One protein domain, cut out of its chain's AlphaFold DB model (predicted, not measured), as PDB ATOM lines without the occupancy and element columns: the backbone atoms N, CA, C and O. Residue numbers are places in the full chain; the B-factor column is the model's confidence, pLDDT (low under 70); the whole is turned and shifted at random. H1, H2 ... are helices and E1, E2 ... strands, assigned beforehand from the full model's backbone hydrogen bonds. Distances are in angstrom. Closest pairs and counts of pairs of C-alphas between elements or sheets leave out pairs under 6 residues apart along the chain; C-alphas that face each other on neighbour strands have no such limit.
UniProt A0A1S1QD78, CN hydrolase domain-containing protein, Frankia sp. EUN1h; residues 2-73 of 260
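What this domain is: This is residues 2 to 73 of the 260 residues of the protein "CN hydrolase domain-containing protein" of Frankia sp. EUN1h (UniProt A0A1S1QD78). A narrow, strongly twisted sheet of three strands, E1, E2 and E3, has one helix, H1, lying along one of its faces, over E1 and E2. Beyond the end of the sheet where E3 finishes, residues 53 to 73 run out with no named element and fold back, lengthening the whole into a rod. The printed part has 72 residues with one named helix and three named strands, in the order H1 E1 E2 E3 along the chain, and the sheet has the order E1 - E2 - E3, all antiparallel. The class is mixed, helices and strands, although under half of the residues, 35, are in named elements. The whole is loose, with a radius of gyration of the C-alphas of 14.1 A, and the C-alphas span 45 by 21 by 15 A.

How they stand to each other: The helix H1, residues 2 to 16, is on the sheet formed by E1, residues 20 to 26, E2, residues 35 to 41, and E3, residues 47 to 52. Its height over the sheet is 9.1 A. It lies over E1 and E2 and runs along the strands, its line and that of E1 standing at 12 degrees on the local plane. The closest C-alphas of H1 and E1 are those of Ala 13 and Val 20, 6.6 A apart; those of H1 and E2 are Leu 10 and Ile 41, 7.0 A apart. H1 and the sheet E1 E2 E3 are two layers, a helix on one face of a sheet. In H1 every O i to N i+4 pair is within hydrogen-bond range. The strands form a meander, each the antiparallel neighbour of the one before. E1 and E2 are a hairpin, with 152 degrees between their directions; N 22 and O 39 are within hydrogen-bond range at 2.9 A, as are N 37 and O 24 at 2.8 A. E2 and E3 are a hairpin too, at 154 degrees, with N 38 and O 51 within hydrogen-bond range at 2.8 A. E1 and E3 are edge strands.

Where its parts are: H1 begins at C-alpha 2, (-24.443, -8.443, 27.738), and covers 21.1 A from first to last C-alpha. E1 measures 16.2 A, from Val 20 to His 26, and E2 17.2 A, from His 35 to Ile 41. E3 measures 13.6 A and ends at C-alpha 52, (-39.599, -4.955, 32.982).

The domain as a whole: The C-alphas of Glu 15 and Ala 61 are the two farthest apart, 45.0 A. The links H1 to E1 and E2 to E3 are tight, and that from E1 to E2, 8 residues, is short; no link is long. The C-alphas of residues 53 to 73 lie 9 to 24 A from the mean of all C-alphas. The printed part has no cut. The mean pLDDT of the printed part is 97.1, and no printed residue is under 70.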
ATOM      1  N   LEU A   2     -23.433  -8.186  26.697       91.44
ATOM      2  CA  LEU A   2     -24.443  -8.443  27.738       91.44
ATOM      3  C   LEU A   2     -25.085  -9.838  27.641       91.44
ATOM      4  O   LEU A   2     -25.061 -10.586  28.607       91.44
ATOM      5  N   GLU A   3     -25.537 -10.243  26.452       93.38
ATOM      6  CA  GLU A   3     -26.108 -11.583  26.239       93.38
ATOM      7  C   GLU A   3     -25.143 -12.708  26.650       93.38
ATOM      8  O   GLU A   3     -25.522 -13.641  27.355       93.38
ATOM      9  N   ARG A   4     -23.868 -12.600  26.254       96.38
ATOM     10  CA  ARG A   4     -22.839 -13.593  26.582       96.38
ATOM     11  C   ARG A   4     -22.684 -13.761  28.096       96.38
ATOM     12  O   ARG A   4     -22.636 -14.892  28.565       96.38
ATOM     13  N   VAL A   5     -22.604 -12.660  28.850       96.75
ATOM     14  CA  VAL A   5     -22.454 -12.734  30.315       96.75
ATOM     15  C   VAL A   5     -23.740 -13.210  30.991       96.75
ATOM     16  O   VAL A   5     -23.665 -13.995  31.928       96.75
ATOM     17  N   THR A   6     -24.921 -12.857  30.469       96.75
ATOM     18  CA  THR A   6     -26.190 -13.428  30.945       96.75
ATOM     19  C   THR A   6     -26.211 -14.945  30.762       96.75
ATOM     20  O   THR A   6     -26.524 -15.656  31.710       96.75
ATOM     21  N   ARG A   7     -25.786 -15.473  29.604       97.81
ATOM     22  CA  ARG A   7     -25.686 -16.929  29.375       97.81
ATOM     23  C   ARG A   7     -24.715 -17.624  30.334       97.81
ATOM     24  O   ARG A   7     -24.977 -18.753  30.737       97.81
ATOM     25  N   GLN A   8     -23.627 -16.961  30.729       98.38
ATOM     26  CA  GLN A   8     -22.719 -17.484  31.758       98.38
ATOM     27  C   GLN A   8     -23.403 -17.570  33.129       98.38
ATOM     28  O   GLN A   8     -23.246 -18.575  33.816       98.38
ATOM     29  N   VAL A   9     -24.212 -16.571  33.500       98.38
ATOM     30  CA  VAL A   9     -25.012 -16.612  34.738       98.38
ATOM     31  C   VAL A   9     -26.038 -17.746  34.698       98.38
ATOM     32  O   VAL A   9     -26.167 -18.458  35.686       98.38
ATOM     33  N   LEU A  10     -26.712 -17.972  33.562       98.69
ATOM     34  CA  LEU A  10     -27.637 -19.104  33.391       98.69
ATOM     35  C   LEU A  10     -26.936 -20.452  33.617       98.69
ATOM     36  O   LEU A  10     -27.424 -21.300  34.363       98.69
ATOM     37  N   ALA A  11     -25.765 -20.640  32.999       98.69
ATOM     38  CA  ALA A  11     -24.984 -21.863  33.153       98.69
ATOM     39  C   ALA A  11     -24.551 -22.088  34.612       98.69
ATOM     40  O   ALA A  11     -24.654 -23.210  35.107       98.69
ATOM     41  N   LEU A  12     -24.133 -21.023  35.304       98.69
ATOM     42  CA  LEU A  12     -23.704 -21.096  36.698       98.69
ATOM     43  C   LEU A  12     -24.878 -21.325  37.663       98.69
ATOM     44  O   LEU A  12     -24.742 -22.085  38.617       98.69
ATOM     45  N   ALA A  13     -26.045 -20.727  37.401       98.69
ATOM     46  CA  ALA A  13     -27.270 -20.983  38.159       98.69
ATOM     47  C   ALA A  13     -27.641 -22.473  38.124       98.69
ATOM     48  O   ALA A  13     -27.915 -23.065  39.167       98.69
ATOM     49  N   ARG A  14     -27.540 -23.100  36.941       98.75
ATOM     50  CA  ARG A  14     -27.728 -24.546  36.763       98.75
ATOM     51  C   ARG A  14     -26.695 -25.374  37.520       98.75
ATOM     52  O   ARG A  14     -27.057 -26.321  38.209       98.75
ATOM     53  N   GLU A  15     -25.415 -25.038  37.372       98.75
ATOM     54  CA  GLU A  15     -24.307 -25.759  38.012       98.75
ATOM     55  C   GLU A  15     -24.436 -25.749  39.541       98.75
ATOM     56  O   GLU A  15     -24.326 -26.789  40.189       98.75
ATOM     57  N   LEU A  16     -24.742 -24.581  40.113       98.69
ATOM     58  CA  LEU A  16     -24.885 -24.397  41.556       98.69
ATOM     59  C   LEU A  16     -26.274 -24.782  42.082       98.69
ATOM     60  O   LEU A  16     -26.464 -24.848  43.297       98.69
ATOM     61  N   ARG A  17     -27.235 -25.054  41.190       98.31
ATOM     62  CA  ARG A  17     -28.652 -25.302  41.502       98.31
ATOM     63  C   ARG A  17     -29.266 -24.172  42.334       98.31
ATOM     64  O   ARG A  17     -29.973 -24.413  43.312       98.31
ATOM     65  N   LEU A  18     -28.979 -22.933  41.940       98.25
ATOM     66  CA  LEU A  18     -29.443 -21.722  42.613       98.25
ATOM     67  C   LEU A  18     -30.418 -20.948  41.733       98.25
ATOM     68  O   LEU A  18     -30.195 -20.780  40.538       98.25
ATOM     69  N   TRP A  19     -31.458 -20.409  42.361       98.62
ATOM     70  CA  TRP A  19     -32.269 -19.363  41.755       98.62
ATOM     71  C   TRP A  19     -31.489 -18.050  41.709       98.62
ATOM     72  O   TRP A  19     -30.786 -17.705  42.662       98.62
ATOM     73  N   VAL A  20     -31.646 -17.294  40.624       98.62
ATOM     74  CA  VAL A  20     -30.991 -15.995  40.437       98.62
ATOM     75  C   VAL A  20     -32.003 -14.978  39.922       98.62
ATOM     76  O   VAL A  20     -32.655 -15.199  38.909       98.62
ATOM     77  N   VAL A  21     -32.097 -13.830  40.594       98.56
ATOM     78  CA  VAL A  21     -32.793 -12.649  40.066       98.56
ATOM     79  C   VAL A  21     -31.735 -11.671  39.562       98.56
ATOM     80  O   VAL A  21     -30.988 -11.099  40.356       98.56
ATOM     81  N   LEU A  22     -31.634 -11.513  38.242       98.44
ATOM     82  CA  LEU A  22     -30.553 -10.773  37.585       98.44
ATOM     83  C   LEU A  22     -31.056  -9.474  36.950       98.44
ATOM     84  O   LEU A  22     -31.852  -9.512  36.014       98.44
ATOM     85  N   GLY A  23     -30.521  -8.333  37.396       97.69
ATOM     86  CA  GLY A  23     -30.732  -7.033  36.751       97.69
ATOM     87  C   GLY A  23     -29.941  -6.896  35.451       97.69
ATOM     88  O   GLY A  23     -28.745  -7.183  35.428       97.69
ATOM     89  N   SER A  24     -30.595  -6.471  34.370       96.75
ATOM     90  CA  SER A  24     -29.977  -6.305  33.051       96.75
ATOM     91  C   SER A  24     -30.864  -5.459  32.126       96.75
ATOM     92  O   SER A  24     -32.023  -5.204  32.432       96.75
ATOM     93  N   ALA A  25     -30.332  -5.028  30.982       96.62
ATOM     94  CA  ALA A  25     -31.130  -4.419  29.921       96.62
ATOM     95  C   ALA A  25     -31.656  -5.504  28.965       96.62
ATOM     96  O   ALA A  25     -30.880  -6.330  28.475       96.62
ATOM     97  N   HIS A  26     -32.959  -5.507  28.678       96.81
ATOM     98  CA  HIS A  26     -33.555  -6.384  27.672       96.81
ATOM     99  C   HIS A  26     -33.697  -5.650  26.341       96.81
ATOM    100  O   HIS A  26     -34.351  -4.613  26.250       96.81
ATOM    101  N   ARG A  27     -33.066  -6.192  25.298       95.25
ATOM    102  CA  ARG A  27     -33.135  -5.635  23.948       95.25
ATOM    103  C   ARG A  27     -34.485  -5.961  23.313       95.25
ATOM    104  O   ARG A  27     -34.893  -7.117  23.331       95.25
ATOM    105  N   LEU A  28     -35.103  -4.959  22.696       95.50
ATOM    106  CA  LEU A  28     -36.307  -5.102  21.883       95.50
ATOM    107  C   LEU A  28     -35.969  -5.140  20.387       95.50
ATOM    108  O   LEU A  28     -34.833  -4.863  19.989       95.50
ATOM    109  N   ALA A  29     -36.947  -5.547  19.576       91.69
ATOM    110  CA  ALA A  29     -36.867  -5.436  18.123       91.69
ATOM    111  C   ALA A  29     -36.900  -3.959  17.687       91.69
ATOM    112  O   ALA A  29     -37.343  -3.092  18.444       91.69
ATOM    113  N   ASP A  30     -36.461  -3.704  16.455       83.75
ATOM    114  CA  ASP A  30     -36.442  -2.376  15.827       83.75
ATOM    115  C   ASP A  30     -35.560  -1.347  16.568       83.75
ATOM    116  O   ASP A  30     -34.662  -1.711  17.334       83.75
ATOM    117  N   ASP A  31     -35.816  -0.058  16.325       85.75
ATOM    118  CA  ASP A  31     -35.144   1.093  16.947       85.75
ATOM    119  C   ASP A  31     -35.745   1.464  18.323       85.75
ATOM    120  O   ASP A  31     -35.602   2.590  18.805       85.75
ATOM    121  N   HIS A  32     -36.438   0.528  18.985       95.31
ATOM    122  CA  HIS A  32     -37.010   0.765  20.311       95.31
ATOM    123  C   HIS A  32     -35.926   0.838  21.396       95.31
ATOM    124  O   HIS A  32     -34.980   0.042  21.430       95.31
ATOM    125  N   LYS A  33     -36.111   1.749  22.363       96.50
ATOM    126  CA  LYS A  33     -35.320   1.763  23.603       96.50
ATOM    127  C   LYS A  33     -35.514   0.418  24.332       96.50
ATOM    128  O   LYS A  33     -36.652  -0.054  24.407       96.50
ATOM    129  N   PRO A  34     -34.455  -0.195  24.893       97.44
ATOM    130  CA  PRO A  34     -34.561  -1.457  25.630       97.44
ATOM    131  C   PRO A  34     -35.456  -1.335  26.875       97.44
ATOM    132  O   PRO A  34     -35.807  -0.233  27.293       97.44
ATOM    133  N   HIS A  35     -35.759  -2.452  27.536       98.25
ATOM    134  CA  HIS A  35     -36.296  -2.438  28.901       98.25
ATOM    135  C   HIS A  35     -35.175  -2.504  29.943       98.25
ATOM    136  O   HIS A  35     -34.118  -3.096  29.711       98.25
ATOM    137  N   ASN A  36     -35.417  -1.905  31.111       98.50
ATOM    138  CA  ASN A  36     -34.640  -2.156  32.323       98.50
ATOM    139  C   ASN A  36     -35.312  -3.308  33.072       98.50
ATOM    140  O   ASN A  36     -36.444  -3.146  33.524       98.50
ATOM    141  N   SER A  37     -34.642  -4.451  33.185       98.50
ATOM    142  CA  SER A  37     -35.299  -5.717  33.501       98.50
ATOM    143  C   SER A  37     -34.659  -6.467  34.667       98.50
ATOM    144  O   SER A  37     -33.451  -6.384  34.899       98.50
ATOM    145  N   LEU A  38     -35.461  -7.281  35.352       98.75
ATOM    146  CA  LEU A  38     -35.018  -8.346  36.249       98.75
ATOM    147  C   LEU A  38     -35.419  -9.696  35.656       98.75
ATOM    148  O   LEU A  38     -36.603 -10.009  35.571       98.75
ATOM    149  N   TYR A  39     -34.439 -10.512  35.276       98.62
ATOM    150  CA  TYR A  39     -34.676 -11.894  34.860       98.62
ATOM    151  C   TYR A  39     -34.792 -12.794  36.088       98.62
ATOM    152  O   TYR A  39     -33.868 -12.827  36.903       98.62
ATOM    153  N   ALA A  40     -35.889 -13.542  36.198       98.62
ATOM    154  CA  ALA A  40     -36.032 -14.626  37.160       98.62
ATOM    155  C   ALA A  40     -35.504 -15.917  36.523       98.62
ATOM    156  O   ALA A  40     -36.067 -16.423  35.553       98.62
ATOM    157  N   ILE A  41     -34.390 -16.418  37.048       98.75
ATOM    158  CA  ILE A  41     -33.690 -17.605  36.558       98.75
ATOM    159  C   ILE A  41     -33.841 -18.703  37.606       98.75
ATOM    160  O   ILE A  41     -33.504 -18.493  38.774       98.75
ATOM    161  N   ASP A  42     -34.343 -19.861  37.198       98.62
ATOM    162  CA  ASP A  42     -34.511 -21.005  38.088       98.62
ATOM    163  C   ASP A  42     -33.208 -21.793  38.308       98.62
ATOM    164  O   ASP A  42     -32.183 -21.580  37.655       98.62
ATOM    165  N   ALA A  43     -33.260 -22.757  39.229       98.19
ATOM    166  CA  ALA A  43     -32.134 -23.636  39.550       98.19
ATOM    167  C   ALA A  43     -31.708 -24.575  38.400       98.19
ATOM    168  O   ALA A  43     -30.688 -25.251  38.520       98.19
ATOM    169  N   THR A  44     -32.462 -24.642  37.295       98.50
ATOM    170  CA  THR A  44     -32.070 -25.365  36.073       98.50
ATOM    171  C   THR A  44     -31.274 -24.483  35.107       98.50
ATOM    172  O   THR A  44     -30.760 -24.982  34.104       98.50
ATOM    173  N   GLY A  45     -31.134 -23.189  35.414       98.50
ATOM    174  CA  GLY A  45     -30.534 -22.188  34.535       98.50
ATOM    175  C   GLY A  45     -31.491 -21.658  33.468       98.50
ATOM    176  O   GLY A  45     -31.031 -21.078  32.485       98.50
ATOM    177  N   SER A  46     -32.801 -21.856  33.632       98.44
ATOM    178  CA  SER A  46     -33.820 -21.379  32.694       98.44
ATOM    179  C   SER A  46     -34.394 -20.046  33.164       98.44
ATOM    180  O   SER A  46     -34.662 -19.860  34.347       98.44
ATOM    181  N   ILE A  47     -34.602 -19.105  32.238       98.50
ATOM    182  CA  ILE A  47     -35.375 -17.889  32.528       98.50
ATOM    183  C   ILE A  47     -36.846 -18.300  32.592       98.50
ATOM    184  O   ILE A  47     -37.394 -18.734  31.581       98.50
ATOM    185  N   VAL A  48     -37.467 -18.168  33.763       98.12
ATOM    186  CA  VAL A  48     -38.877 -18.538  33.971       98.12
ATOM    187  C   VAL A  48     -39.821 -17.352  33.839       98.12
ATOM    188  O   VAL A  48     -40.988 -17.540  33.517       98.12
ATOM    189  N   ASP A  49     -39.319 -16.138  34.069       98.00
ATOM    190  CA  ASP A  49     -40.049 -14.887  33.876       98.00
ATOM    191  C   ASP A  49     -39.052 -13.711  33.801       98.00
ATOM    192  O   ASP A  49     -37.862 -13.848  34.120       98.00
ATOM    193  N   ARG A  50     -39.522 -12.538  33.384       98.00
ATOM    194  CA  ARG A  50     -38.761 -11.291  33.341       98.00
ATOM    195  C   ARG A  50     -39.667 -10.130  33.720       98.00
ATOM    196  O   ARG A  50     -40.634  -9.865  33.018       98.00
ATOM    197  N   TYR A  51     -39.289  -9.390  34.756       98.81
ATOM    198  CA  TYR A  51     -39.939  -8.127  35.092       98.81
ATOM    199  C   TYR A  51     -39.277  -6.992  34.329       98.81
ATOM    200  O   TYR A  51     -38.057  -6.855  34.402       98.81
ATOM    201  N   ASP A  52     -40.064  -6.164  33.656       98.75
ATOM    202  CA  ASP A  52     -39.599  -4.955  32.982       98.75
ATOM    203  C   ASP A  52     -40.077  -3.733  33.777       98.75
ATOM    204  O   ASP A  52     -41.249  -3.636  34.137       98.75
ATOM    205  N   LYS A  53     -39.162  -2.809  34.103       98.62
ATOM    206  CA  LYS A  53     -39.444  -1.652  34.963       98.62
ATOM    207  C   LYS A  53     -40.637  -0.871  34.421       98.62
ATOM    208  O   LYS A  53     -40.589  -0.350  33.309       98.62
ATOM    209  N   ARG A  54     -41.682  -0.761  35.239       98.12
ATOM    210  CA  ARG A  54     -42.945  -0.129  34.848       98.12
ATOM    211  C   ARG A  54     -42.894   1.382  35.014       98.12
ATOM    212  O   ARG A  54     -43.301   2.114  34.122       98.12
ATOM    213  N   PHE A  55     -42.326   1.867  36.119       97.69
ATOM    214  CA  PHE A  55     -42.167   3.301  36.345       97.69
ATOM    215  C   PHE A  55     -40.732   3.754  36.072       97.69
ATOM    216  O   PHE A  55     -39.917   3.932  36.981       97.69
ATOM    217  N   CYS A  56     -40.408   3.958  34.796       97.56
ATOM    218  CA  CYS A  56     -39.190   4.658  34.393       97.56
ATOM    219  C   CYS A  56     -39.234   6.119  34.874       97.56
ATOM    220  O   CYS A  56     -40.196   6.836  34.617       97.56
ATOM    221  N   SER A  57     -38.201   6.570  35.591       95.62
ATOM    222  CA  SER A  57     -38.099   7.974  36.004       95.62
ATOM    223  C   SER A  57     -37.780   8.879  34.810       95.62
ATOM    224  O   SER A  57     -37.086   8.455  33.891       95.62
ATOM    225  N   GLY A  58     -38.237  10.127  34.827       95.19
ATOM    226  CA  GLY A  58     -37.981  11.089  33.755       95.19
ATOM    227  C   GLY A  58     -39.029  12.194  33.721       95.19
ATOM    228  O   GLY A  58     -39.834  12.318  34.646       95.19
ATOM    229  N   ASP A  59     -38.992  13.000  32.668       95.88
ATOM    230  CA  ASP A  59     -40.003  14.019  32.383       95.88
ATOM    231  C   ASP A  59     -41.120  13.482  31.461       95.88
ATOM    232  O   ASP A  59     -40.946  12.441  30.824       95.88
ATOM    233  N   PRO A  60     -42.264  14.188  31.356       95.62
ATOM    234  CA  PRO A  60     -43.355  13.802  30.455       95.62
ATOM    235  C   PRO A  60     -42.995  13.796  28.962       95.62
ATOM    236  O   PRO A  60     -43.743  13.229  28.173       95.62
ATOM    237  N   ALA A  61     -41.892  14.439  28.565       96.69
ATOM    238  CA  ALA A  61     -41.391  14.422  27.190       96.69
ATOM    239  C   ALA A  61     -40.456  13.227  26.921       96.69
ATOM    240  O   ALA A  61     -39.897  13.119  25.832       96.69
ATOM    241  N   GLU A  62     -40.261  12.351  27.913       96.69
ATOM    242  CA  GLU A  62     -39.363  11.196  27.884       96.69
ATOM    243  C   GLU A  62     -37.902  11.525  27.537       96.69
ATOM    244  O   GLU A  62     -37.159  10.676  27.042       96.69
ATOM    245  N   SER A  63     -37.463  12.758  27.804       96.25
ATOM    246  CA  SER A  63     -36.155  13.257  27.360       96.25
ATOM    247  C   SER A  63     -35.054  13.150  28.419       96.25
ATOM    248  O   SER A  63     -33.870  13.330  28.126       96.25
ATOM    249  N   THR A  64     -35.424  12.822  29.658       96.50
ATOM    250  CA  THR A  64     -34.507  12.708  30.799       96.50
ATOM    251  C   THR A  64     -34.738  11.432  31.606       96.50
ATOM    252  O   THR A  64     -35.740  10.734  31.455       96.50
ATOM    253  N   GLY A  65     -33.795  11.118  32.501       95.06
ATOM    254  CA  GLY A  65     -33.915   9.991  33.426       95.06
ATOM    255  C   GLY A  65     -33.842   8.628  32.738       95.06
ATOM    256  O   GLY A  65     -33.155   8.460  31.734       95.06
ATOM    257  N   ASP A  66     -34.537   7.641  33.303       96.31
ATOM    258  CA  ASP A  66     -34.669   6.318  32.695       96.31
ATOM    259  C   ASP A  66     -35.417   6.389  31.359       96.31
ATOM    260  O   ASP A  66     -35.059   5.662  30.439       96.31
ATOM    261  N   LEU A  67     -36.428   7.261  31.238       97.69
ATOM    262  CA  LEU A  67     -37.250   7.382  30.030       97.69
ATOM    263  C   LEU A  67     -36.435   7.803  28.802       97.69
ATOM    264  O   LEU A  67     -36.736   7.348  27.704       97.69
ATOM    265  N   ALA A  68     -35.341   8.547  28.972       97.31
ATOM    266  CA  ALA A  68     -34.419   8.855  27.873       97.31
ATOM    267  C   ALA A  68     -33.721   7.611  27.281       97.31
ATOM    268  O   ALA A  68     -33.184   7.663  26.175       97.31
ATOM    269  N   HIS A  69     -33.686   6.495  28.017       97.06
ATOM    270  CA  HIS A  69     -32.863   5.324  27.696       97.06
ATOM    271  C   HIS A  69     -33.635   4.006  27.636       97.06
ATOM    272  O   HIS A  69     -33.142   3.054  27.034       97.06
ATOM    273  N   TYR A  70     -34.815   3.940  28.249       97.94
ATOM    274  CA  TYR A  70     -35.602   2.723  28.381       97.94
ATOM    275  C   TYR A  70     -37.073   2.961  28.056       97.94
ATOM    276  O   TYR A  70     -37.630   4.015  28.365       97.94
ATOM    277  N   THR A  71     -37.708   1.944  27.484       97.44
ATOM    278  CA  THR A  71     -39.167   1.867  27.348       97.44
ATOM    279  C   THR A  71     -39.752   1.196  28.600       97.44
ATOM    280  O   THR A  71     -39.163   0.214  29.071       97.44
ATOM    281  N   PRO A  72     -40.873   1.682  29.165       98.00
ATOM    282  CA  PRO A  72     -41.558   1.018  30.276       98.00
ATOM    283  C   PRO A  72     -42.034  -0.404  29.947       98.00
ATOM    284  O   PRO A  72     -42.378  -0.693  28.804       98.00
ATOM    285  N   GLY A  73     -42.077  -1.271  30.959       97.94
ATOM    286  CA  GLY A  73     -42.854  -2.518  30.934       97.94
ATOM    287  C   GLY A  73     -44.295  -2.313  31.420       97.94
ATOM    288  O   GLY A  73     -44.630  -1.252  31.952       97.94
TER     289      GLY A  73